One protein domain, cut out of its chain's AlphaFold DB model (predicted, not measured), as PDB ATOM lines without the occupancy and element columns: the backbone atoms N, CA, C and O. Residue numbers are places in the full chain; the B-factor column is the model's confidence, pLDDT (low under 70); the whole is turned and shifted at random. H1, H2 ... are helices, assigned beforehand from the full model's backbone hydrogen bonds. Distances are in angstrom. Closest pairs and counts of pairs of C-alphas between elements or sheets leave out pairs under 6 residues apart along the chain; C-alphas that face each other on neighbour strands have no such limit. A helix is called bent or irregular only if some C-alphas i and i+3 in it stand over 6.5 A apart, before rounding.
ATOM      1  N   GLU A  35      70.587  24.053 -48.490       61.19
ATOM      2  CA  GLU A  35      69.503  23.427 -47.736       61.19
ATOM      3  C   GLU A  35      68.182  24.213 -47.801       61.19
ATOM      4  O   GLU A  35      67.112  23.610 -47.807       61.19
ATOM      5  N   TRP A  36      68.231  25.542 -47.928       65.19
ATOM      6  CA  TRP A  36      67.038  26.391 -47.993       65.19
ATOM      7  C   TRP A  36      66.477  26.505 -49.409       65.19
ATOM      8  O   TRP A  36      65.298  26.803 -49.579       65.19
ATOM      9  N   LEU A  37      67.286  26.223 -50.437       66.06
ATOM     10  CA  LEU A  37      66.810  26.175 -51.821       66.06
ATOM     11  C   LEU A  37      65.842  25.004 -52.049       66.06
ATOM     12  O   LEU A  37      64.912  25.142 -52.841       66.06
ATOM     13  N   GLY A  38      66.037  23.886 -51.337       75.88
ATOM     14  CA  GLY A  38      65.095  22.763 -51.322       75.88
ATOM     15  C   GLY A  38      63.764  23.146 -50.673       75.88
ATOM     16  O   GLY A  38      62.718  23.010 -51.299       75.88
ATOM     17  N   GLU A  39      63.811  23.733 -49.474       82.50
ATOM     18  CA  GLU A  39      62.603  24.170 -48.759       82.50
ATOM     19  C   GLU A  39      61.804  25.230 -49.541       82.50
ATOM     20  O   GLU A  39      60.572  25.198 -49.561       82.50
ATOM     21  N   LEU A  40      62.485  26.153 -50.230       84.56
ATOM     22  CA  LEU A  40      61.839  27.179 -51.055       84.56
ATOM     23  C   LEU A  40      61.141  26.579 -52.292       84.56
ATOM     24  O   LEU A  40      60.089  27.067 -52.715       84.56
ATOM     25  N   ALA A  41      61.720  25.533 -52.891       84.00
ATOM     26  CA  ALA A  41      61.104  24.817 -54.006       84.00
ATOM     27  C   ALA A  41      59.843  24.067 -53.554       84.00
ATOM     28  O   ALA A  41      58.792  24.218 -54.177       84.00
ATOM     29  N   ASP A  42      59.914  23.369 -52.419       87.56
ATOM     30  CA  ASP A  42      58.769  22.664 -51.834       87.56
ATOM     31  C   ASP A  42      57.628  23.635 -51.471       87.56
ATOM     32  O   ASP A  42      56.450  23.361 -51.711       87.56
ATOM     33  N   ALA A  43      57.967  24.817 -50.946       89.81
ATOM     34  CA  ALA A  43      57.003  25.870 -50.635       89.81
ATOM     35  C   ALA A  43      56.290  26.423 -51.883       89.81
ATOM     36  O   ALA A  43      55.085  26.695 -51.849       89.81
ATOM     37  N   ARG A  44      57.005  26.551 -53.010       90.31
ATOM     38  CA  ARG A  44      56.406  26.916 -54.305       90.31
ATOM     39  C   ARG A  44      55.443  25.849 -54.808       90.31
ATOM     40  O   ARG A  44      54.337  26.195 -55.225       90.31
ATOM     41  N   ASP A  45      55.845  24.585 -54.746       89.88
ATOM     42  CA  ASP A  45      55.013  23.464 -55.188       89.88
ATOM     43  C   ASP A  45      53.746  23.335 -54.330       89.88
ATOM     44  O   ASP A  45      52.659  23.070 -54.852       89.88
ATOM     45  N   LEU A  46      53.842  23.617 -53.026       89.81
ATOM     46  CA  LEU A  46      52.687  23.687 -52.131       89.81
ATOM     47  C   LEU A  46      51.694  24.778 -52.553       89.81
ATOM     48  O   LEU A  46      50.497  24.506 -52.661       89.81
ATOM     49  N   LEU A  47      52.166  26.002 -52.820       89.19
ATOM     50  CA  LEU A  47      51.304  27.096 -53.283       89.19
ATOM     51  C   LEU A  47      50.624  26.766 -54.615       89.19
ATOM     52  O   LEU A  47      49.437  27.041 -54.790       89.19
ATOM     53  N   GLU A  48      51.361  26.162 -55.542       88.81
ATOM     54  CA  GLU A  48      50.828  25.750 -56.838       88.81
ATOM     55  C   GLU A  48      49.762  24.654 -56.686       88.81
ATOM     56  O   GLU A  48      48.679  24.750 -57.264       88.81
ATOM     57  N   SER A  49      50.001  23.671 -55.815       87.56
ATOM     58  CA  SER A  49      49.005  22.659 -55.453       87.56
ATOM     59  C   SER A  49      47.740  23.284 -54.855       87.56
ATOM     60  O   SER A  49      46.625  22.925 -55.240       87.56
ATOM     61  N   LEU A  50      47.867  24.268 -53.959       86.06
ATOM     62  CA  LEU A  50      46.712  24.952 -53.364       86.06
ATOM     63  C   LEU A  50      45.886  25.716 -54.407       86.06
ATOM     64  O   LEU A  50      44.652  25.676 -54.351       86.06
ATOM     65  N   LYS A  51      46.541  26.363 -55.381       86.75
ATOM     66  CA  LYS A  51      45.870  27.022 -56.516       86.75
ATOM     67  C   LYS A  51      45.105  26.017 -57.369       86.75
ATOM     68  O   LYS A  51      43.935  26.238 -57.676       86.75
ATOM     69  N   GLN A  52      45.744  24.902 -57.716       86.06
ATOM     70  CA  GLN A  52      45.143  23.845 -58.534       86.06
ATOM     71  C   GLN A  52      43.958  23.168 -57.838       86.06
ATOM     72  O   GLN A  52      42.982  22.811 -58.495       86.06
ATOM     73  N   ASN A  53      43.998  23.062 -56.508       81.69
ATOM     74  CA  ASN A  53      42.913  22.516 -55.692       81.69
ATOM     75  C   ASN A  53      41.791  23.527 -55.384       81.69
ATOM     76  O   ASN A  53      40.895  23.237 -54.593       81.69
ATOM     77  N   GLY A  54      41.799  24.702 -56.026       79.25
ATOM     78  CA  GLY A  54      40.692  25.656 -55.969       79.25
ATOM     79  C   GLY A  54      40.735  26.623 -54.789       79.25
ATOM     80  O   GLY A  54      39.729  27.281 -54.512       79.25
ATOM     81  N   THR A  55      41.877  26.758 -54.107       82.00
ATOM     82  CA  THR A  55      42.037  27.797 -53.083       82.00
ATOM     83  C   THR A  55      42.001  29.169 -53.762       82.00
ATOM     84  O   THR A  55      42.751  29.410 -54.714       82.00
ATOM     85  N   PRO A  56      41.136  30.096 -53.323       79.19
ATOM     86  CA  PRO A  56      40.981  31.370 -54.005       79.19
ATOM     87  C   PRO A  56      42.249  32.220 -53.880       79.19
ATOM     88  O   PRO A  56      42.780  32.400 -52.785       79.19
ATOM     89  N   ALA A  57      42.676  32.837 -54.986       79.88
ATOM     90  CA  ALA A  57      43.896  33.652 -55.046       79.88
ATOM     91  C   ALA A  57      43.967  34.730 -53.945       79.88
ATOM     92  O   ALA A  57      45.025  34.984 -53.383       79.88
ATOM     93  N   ARG A  58      42.826  35.321 -53.558       79.50
ATOM     94  CA  ARG A  58      42.777  36.321 -52.476       79.50
ATOM     95  C   ARG A  58      43.198  35.778 -51.103       79.50
ATOM     96  O   ARG A  58      43.679  36.561 -50.294       79.50
ATOM     97  N   ALA A  59      42.977  34.487 -50.844       80.25
ATOM     98  CA  ALA A  59      43.367  33.820 -49.602       80.25
ATOM     99  C   ALA A  59      44.848  33.415 -49.623       80.25
ATOM    100  O   ALA A  59      45.488  33.418 -48.578       80.25
ATOM    101  N   LEU A  60      45.397  33.127 -50.809       86.56
ATOM    102  CA  LEU A  60      46.803  32.757 -50.991       86.56
ATOM    103  C   LEU A  60      47.747  33.955 -51.112       86.56
ATOM    104  O   LEU A  60      48.921  33.822 -50.787       86.56
ATOM    105  N   ARG A  61      47.254  35.125 -51.533       87.38
ATOM    106  CA  ARG A  61      48.072  36.328 -51.746       87.38
ATOM    107  C   ARG A  61      49.031  36.662 -50.583       87.38
ATOM    108  O   ARG A  61      50.196  36.907 -50.863       87.38
ATOM    109  N   PRO A  62      48.625  36.613 -49.296       88.06
ATOM    110  CA  PRO A  62      49.561  36.853 -48.191       88.06
ATOM    111  C   PRO A  62      50.689  35.811 -48.097       88.06
ATOM    112  O   PRO A  62      51.790  36.134 -47.669       88.06
ATOM    113  N   ALA A  63      50.425  34.558 -48.483       89.31
ATOM    114  CA  ALA A  63      51.450  33.519 -48.547       89.31
ATOM    115  C   ALA A  63      52.379  33.716 -49.757       89.31
ATOM    116  O   ALA A  63      53.577  33.485 -49.644       89.31
ATOM    117  N   GLU A  64      51.865  34.186 -50.896       90.75
ATOM    118  CA  GLU A  64      52.694  34.536 -52.060       90.75
ATOM    119  C   GLU A  64      53.678  35.667 -51.728       90.75
ATOM    120  O   GLU A  64      54.871  35.537 -51.990       90.75
ATOM    121  N   GLU A  65      53.207  36.724 -51.064       90.81
ATOM    122  CA  GLU A  65      54.038  37.853 -50.622       90.81
ATOM    123  C   GLU A  65      55.145  37.402 -49.644       90.81
ATOM    124  O   GLU A  65      56.304  37.805 -49.764       90.81
ATOM    125  N   ALA A  66      54.819  36.509 -48.704       90.12
ATOM    126  CA  ALA A  66      55.794  35.952 -47.765       90.12
ATOM    127  C   ALA A  66      56.822  35.028 -48.446       90.12
ATOM    128  O   ALA A  66      57.996  35.010 -48.069       90.12
ATOM    129  N   LEU A  67      56.416  34.290 -49.483       90.38
ATOM    130  CA  LEU A  67      57.327  33.466 -50.275       90.38
ATOM    131  C   LEU A  67      58.298  34.325 -51.102       90.38
ATOM    132  O   LEU A  67      59.480  33.996 -51.195       90.38
ATOM    133  N   GLU A  68      57.829  35.435 -51.675       90.12
ATOM    134  CA  GLU A  68      58.681  36.403 -52.378       90.12
ATOM    135  C   GLU A  68      59.697  37.052 -51.429       90.12
ATOM    136  O   GLU A  68      60.879  37.154 -51.769       90.12
ATOM    137  N   CYS A  69      59.262  37.408 -50.214       89.25
ATOM    138  CA  CYS A  69      60.140  37.842 -49.125       89.25
ATOM    139  C   CYS A  69      61.215  36.783 -48.864       89.25
ATOM    140  O   CYS A  69      62.402  37.088 -48.920       89.25
ATOM    141  N   TRP A  70      60.830  35.517 -48.673       88.00
ATOM    142  CA  TRP A  70      61.771  34.437 -48.377       88.00
ATOM    143  C   TRP A  70      62.789  34.219 -49.508       88.00
ATOM    144  O   TRP A  70      63.984  34.084 -49.244       88.00
ATOM    145  N   ALA A  71      62.352  34.279 -50.766       86.75
ATOM    146  CA  ALA A  71      63.228  34.139 -51.927       86.75
ATOM    147  C   ALA A  71      64.247  35.289 -52.072       86.75
ATOM    148  O   ALA A  71      65.300  35.095 -52.685       86.75
ATOM    149  N   ALA A  72      63.940  36.474 -51.534       85.94
ATOM    150  CA  ALA A  72      64.754  37.683 -51.670       85.94
ATOM    151  C   ALA A  72      65.543  38.072 -50.403       85.94
ATOM    152  O   ALA A  72      66.449  38.897 -50.490       85.94
ATOM    153  N   ALA A  73      65.211  37.512 -49.236       77.00
ATOM    154  CA  ALA A  73      65.603  38.062 -47.935       77.00
ATOM    155  C   ALA A  73      67.014  37.711 -47.429       77.00
ATOM    156  O   ALA A  73      67.430  38.271 -46.416       77.00
ATOM    157  N   GLY A  74      67.773  36.821 -48.081       71.38
ATOM    158  CA  GLY A  74      69.135  36.480 -47.636       71.38
ATOM    159  C   GLY A  74      69.171  36.035 -46.162       71.38
ATOM    160  O   GLY A  74      68.555  35.033 -45.806       71.38
ATOM    161  N   ALA A  75      69.852  36.791 -45.291       61.38
ATOM    162  CA  ALA A  75      69.916  36.536 -43.846       61.38
ATOM    163  C   ALA A  75      68.557  36.601 -43.105       61.38
ATOM    164  O   ALA A  75      68.385  35.912 -42.099       61.38
ATOM    165  N   ASP A  76      67.579  37.367 -43.606       73.44
ATOM    166  CA  ASP A  76      66.244  37.517 -42.998       73.44
ATOM    167  C   ASP A  76      65.237  36.446 -43.473       73.44
ATOM    168  O   ASP A  76      64.068  36.441 -43.070       73.44
ATOM    169  N   ALA A  77      65.684  35.498 -44.304       79.06
ATOM    170  CA  ALA A  77      64.873  34.435 -44.899       79.06
ATOM    171  C   ALA A  77      64.067  33.610 -43.882       79.06
ATOM    172  O   ALA A  77      62.961  33.181 -44.200       79.06
ATOM    173  N   ILE A  78      64.572  33.423 -42.658       82.44
ATOM    174  CA  ILE A  78      63.880  32.653 -41.610       82.44
ATOM    175  C   ILE A  78      62.558  33.321 -41.213       82.44
ATOM    176  O   ILE A  78      61.542  32.642 -41.097       82.44
ATOM    177  N   THR A  79      62.541  34.647 -41.055       87.50
ATOM    178  CA  THR A  79      61.325  35.378 -40.668       87.50
ATOM    179  C   THR A  79      60.269  35.293 -41.769       87.50
ATOM    180  O   THR A  79      59.113  34.978 -41.491       87.50
ATOM    181  N   CYS A  80      60.671  35.501 -43.028       87.69
ATOM    182  CA  CYS A  80      59.766  35.379 -44.173       87.69
ATOM    183  C   CYS A  80      59.250  33.938 -44.349       87.69
ATOM    184  O   CYS A  80      58.087  33.734 -44.693       87.69
ATOM    185  N   ARG A  81      60.098  32.931 -44.096       87.12
ATOM    186  CA  ARG A  81      59.720  31.512 -44.129       87.12
ATOM    187  C   ARG A  81      58.657  31.193 -43.086       87.12
ATOM    188  O   ARG A  81      57.653  30.555 -43.395       87.12
ATOM    189  N   ASP A  82      58.882  31.606 -41.846       88.19
ATOM    190  CA  ASP A  82      57.954  31.315 -40.759       88.19
ATOM    191  C   ASP A  82      56.616  32.047 -40.987       88.19
ATOM    192  O   ASP A  82      55.547  31.478 -40.755       88.19
ATOM    193  N   GLU A  83      56.655  33.266 -41.544       89.38
ATOM    194  CA  GLU A  83      55.453  33.973 -41.990       89.38
ATOM    195  C   GLU A  83      54.735  33.227 -43.122       89.38
ATOM    196  O   GLU A  83      53.520  33.046 -43.043       89.38
ATOM    197  N   PHE A  84      55.456  32.717 -44.127       90.19
ATOM    198  CA  PHE A  84      54.875  31.908 -45.202       90.19
ATOM    199  C   PHE A  84      54.063  30.734 -44.646       90.19
ATOM    200  O   PHE A  84      52.881  30.595 -44.969       90.19
ATOM    201  N   PHE A  85      54.653  29.927 -43.761       87.06
ATOM    202  CA  PHE A  85      53.949  28.781 -43.185       87.06
ATOM    203  C   PHE A  85      52.757  29.202 -42.322       87.06
ATOM    204  O   PHE A  85      51.705  28.565 -42.396       87.06
ATOM    205  N   ALA A  86      52.869  30.298 -41.567       87.00
ATOM    206  CA  ALA A  86      51.741  30.842 -40.817       87.00
ATOM    207  C   ALA A  86      50.576  31.244 -41.742       87.00
ATOM    208  O   ALA A  86      49.425  30.912 -41.456       87.00
ATOM    209  N   ARG A  87      50.861  31.900 -42.878       83.38
ATOM    210  CA  ARG A  87      49.836  32.316 -43.852       83.38
ATOM    211  C   ARG A  87      49.238  31.144 -44.622       83.38
ATOM    212  O   ARG A  87      48.032  31.138 -44.845       83.38
ATOM    213  N   VAL A  88      50.035  30.147 -45.010       84.88
ATOM    214  CA  VAL A  88      49.523  28.944 -45.688       84.88
ATOM    215  C   VAL A  88      48.577  28.167 -44.773       84.88
ATOM    216  O   VAL A  88      47.479  27.804 -45.204       84.88
ATOM    217  N   VAL A  89      48.948  27.973 -43.503       76.38
ATOM    218  CA  VAL A  89      48.074  27.330 -42.513       76.38
ATOM    219  C   VAL A  89      46.787  28.136 -42.336       76.38
ATOM    220  O   VAL A  89      45.710  27.570 -42.481       76.38
ATOM    221  N   ASP A  90      46.876  29.448 -42.114       70.00
ATOM    222  CA  ASP A  90      45.697  30.306 -41.928       70.00
ATOM    223  C   ASP A  90      44.777  30.312 -43.166       70.00
ATOM    224  O   ASP A  90      43.566  30.127 -43.055       70.00
ATOM    225  N   SER A  91      45.347  30.393 -44.373       62.97
ATOM    226  CA  SER A  91      44.594  30.347 -45.637       62.97
ATOM    227  C   SER A  91      43.873  29.016 -45.874       62.97
ATOM    228  O   SER A  91      42.812  29.003 -46.496       62.97
ATOM    229  N   SER A  92      44.405  27.914 -45.337       62.00
ATOM    230  CA  SER A  92      43.778  26.588 -45.413       62.00
ATOM    231  C   SER A  92      42.542  26.470 -44.508       62.00
ATOM    232  O   SER A  92      41.706  25.596 -44.731       62.00
ATOM    233  N   TYR A  93      42.413  27.345 -43.502       57.91
ATOM    234  CA  TYR A  93      41.276  27.395 -42.574       57.91
ATOM    235  C   TYR A  93      40.326  28.575 -42.823       57.91
ATOM    236  O   TYR A  93      39.177  28.540 -42.376       57.91
ATOM    237  N   ALA A  94      40.771  29.619 -43.524       60.09
ATOM    238  CA  ALA A  94      39.952  30.784 -43.810       60.09
ATOM    239  C   ALA A  94      38.883  30.460 -44.865       60.09
ATOM    240  O   ALA A  94      39.147  30.439 -46.069       60.09
ATOM    241  N   ASP A  95      37.638  30.270 -44.416       55.34
ATOM    242  CA  ASP A  95      36.504  30.202 -45.332       55.34
ATOM    243  C   ASP A  95      36.434  31.482 -46.182       55.34
ATOM    244  O   ASP A  95      36.524  32.589 -45.634       55.34
ATOM    245  N   PRO A  96      36.214  31.362 -47.502       56.44
ATOM    246  CA  PRO A  96      35.989  32.501 -48.377       56.44
ATOM    247  C   PRO A  96      34.920  33.445 -47.783       56.44
ATOM    248  O   PRO A  96      33.886  32.985 -47.314       56.44
ATOM    249  N   ALA A  97      35.133  34.768 -47.793       61.28
ATOM    250  CA  ALA A  97      34.184  35.729 -47.208       61.28
ATOM    251  C   ALA A  97      32.749  35.603 -47.767       61.28
ATOM    252  O   ALA A  97      31.779  35.800 -47.045       61.28
ATOM    253  N   ASP A  98      32.599  35.222 -49.032       58.66
ATOM    254  CA  ASP A  98      31.327  34.874 -49.673       58.66
ATOM    255  C   ASP A  98      30.724  33.565 -49.144       58.66
ATOM    256  O   ASP A  98      29.514  33.498 -48.944       58.66
ATOM    257  N   VAL A  99      31.545  32.560 -48.832       60.25
ATOM    258  CA  VAL A  99      31.116  31.343 -48.123       60.25
ATOM    259  C   VAL A  99      30.737  31.654 -46.675       60.25
ATOM    260  O   VAL A  99      29.754  31.108 -46.187       60.25
ATOM    261  N   GLN A 100      31.433  32.570 -45.996       62.47
ATOM    262  CA  GLN A 100      31.043  33.037 -44.660       62.47
ATOM    263  C   GLN A 100      29.719  33.804 -44.697       62.47
ATOM    264  O   GLN A 100      28.841  33.539 -43.882       62.47
ATOM    265  N   VAL A 101      29.527  34.704 -45.666       69.69
ATOM    266  CA  VAL A 101      28.255  35.416 -45.868       69.69
ATOM    267  C   VAL A 101      27.133  34.434 -46.211       69.69
ATOM    268  O   VAL A 101      26.066  34.514 -45.609       69.69
ATOM    269  N   ALA A 102      27.372  33.468 -47.101       63.72
ATOM    270  CA  ALA A 102      26.398  32.431 -47.435       63.72
ATOM    271  C   ALA A 102      26.076  31.534 -46.230       63.72
ATOM    272  O   ALA A 102      24.910  31.247 -45.974       63.72
ATOM    273  N   ARG A 103      27.080  31.131 -45.445       69.19
ATOM    274  CA  ARG A 103      26.900  30.347 -44.215       69.19
ATOM    275  C   ARG A 103      26.121  31.125 -43.161       69.19
ATOM    276  O   ARG A 103      25.233  30.554 -42.542       69.19
ATOM    277  N   ASN A 104      26.401  32.414 -42.990       72.12
ATOM    278  CA  ASN A 104      25.674  33.281 -42.063       72.12
ATOM    279  C   ASN A 104      24.225  33.510 -42.519       72.12
ATOM    280  O   ASN A 104      23.317  33.488 -41.691       72.12
ATOM    281  N   ALA A 105      23.993  33.666 -43.825       70.06
ATOM    282  CA  ALA A 105      22.653  33.793 -44.396       70.06
ATOM    283  C   ALA A 105      21.839  32.495 -44.253       70.06
ATOM    284  O   ALA A 105      20.693  32.538 -43.815       70.06
ATOM    285  N   MET A 106      22.440  31.336 -44.548       66.38
ATOM    286  CA  MET A 106      21.806  30.026 -44.343       66.38
ATOM    287  C   MET A 106      21.569  29.733 -42.860       66.38
ATOM    288  O   MET A 106      20.522  29.208 -42.498       66.38
ATOM    289  N   GLY A 107      22.521  30.091 -41.995       65.44
ATOM    290  CA  GLY A 107      22.375  29.981 -40.550       65.44
ATOM    291  C   GLY A 107      21.174  30.782 -40.054       65.44
ATOM    292  O   GLY A 107      20.349  30.230 -39.343       65.44
ATOM    293  N   ALA A 108      21.022  32.037 -40.484       60.09
ATOM    294  CA  ALA A 108      19.887  32.876 -40.099       60.09
ATOM    295  C   ALA A 108      18.522  32.298 -40.530       60.09
ATOM    296  O   ALA A 108      17.566  32.387 -39.766       60.09
ATOM    297  N   ASP A 109      18.434  31.673 -41.709       59.06
ATOM    298  CA  ASP A 109      17.185  31.096 -42.231       59.06
ATOM    299  C   ASP A 109      16.754  29.816 -41.479       59.06
ATOM    300  O   ASP A 109      15.565  29.574 -41.275       59.06
ATOM    301  N   MET A 110      17.711  29.024 -40.974       48.75
ATOM    302  CA  MET A 110      17.423  27.790 -40.225       48.75
ATOM    303  C   MET A 110      16.857  28.020 -38.813       48.75
ATOM    304  O   MET A 110      16.231  27.113 -38.272       48.75
ATOM    305  N   TRP A 111      17.046  29.206 -38.220       58.19
ATOM    306  CA  TRP A 111      16.516  29.557 -36.888       58.19
ATOM    307  C   TRP A 111      15.214  30.377 -36.933       58.19
ATOM    308  O   TRP A 111      14.677  30.715 -35.879       58.19
ATOM    309  N   MET A 112      14.716  30.727 -38.125       55.16
ATOM    310  CA  MET A 112      13.461  31.477 -38.310       55.16
ATOM    311  C   MET A 112      12.286  30.611 -38.808       55.16
ATOM    312  O   MET A 112      11.220  31.151 -39.110       55.16
TER     313      MET A 112
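What this domain is: This is residues 35 to 112 of the 113 residues of an uncharacterized protein of Caenispirillum salinarum AK4 (UniProt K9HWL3). Three helices, H1, H2 and H3, lie side by side as a small up-and-down bundle, their centres making a triangle. A fourth helix, H4, leads away from the end of the bundle where H3 ends, touching no other helix; residues 104 to 112 stick out, and this arm adds to the length. The printed part has 78 residues with four named helices, in the order H1, H2, H3, H4, and no named strand; the class is all helix. It is loose, with a radius of gyration of the C-alphas of 16.1 A and spans of 57 by 23 by 15 A.

Where its parts are: The longest helix, H3, is residues 74 to 93, 29.7 A from first to last C-alpha, with a kink of 26 degrees near residue 81. H2 is residues 57 to 72, 21.5 A, with a kink of 27 degrees near residue 64. Both are irregular: C-alphas 75 and 78 in H3 are 7.5 A apart, and C-alphas 59 and 62 in H2 are 7.0 A apart. H1 is residues 35 to 52, 26.6 A, beginning at C-alpha 35 (69.503, 23.427, -47.736). H4 is residues 97 to 110, 19.8 A, ending at C-alpha 110 (17.423, 27.790, -40.225).

How they stand to each other: H3 and H2 form a helical hairpin and touch, closest at the C-alphas of Ala 77 and Trp 70, 4.7 A apart, at a shallow tilt of 15 degrees, opposite ways. H2 and H1 form another and touch, closest at the C-alphas of Ala 57 and Lys 51, 7.1 A apart, also at 15 degrees, opposite ways. H1 and H3 are near each other, with 15 pairs of C-alphas within 10 A. H4 is apart from H1, H2 and H3. Every O i to N i+4 pair is within hydrogen-bond range in H4; the counts are 13 of 14 in H1, 10 of 12 in H2 and 13 of 16 in H3.

The domain as a whole: The C-alphas farthest apart, of Glu 35 and Met 112, are 57.4 A apart. The printed part has no cut, and its three links are tight. Mean pLDDT of the printed part is 77.2; it is under 70 at residues 35 to 37, 75, 91 to 103 and 106 to 112.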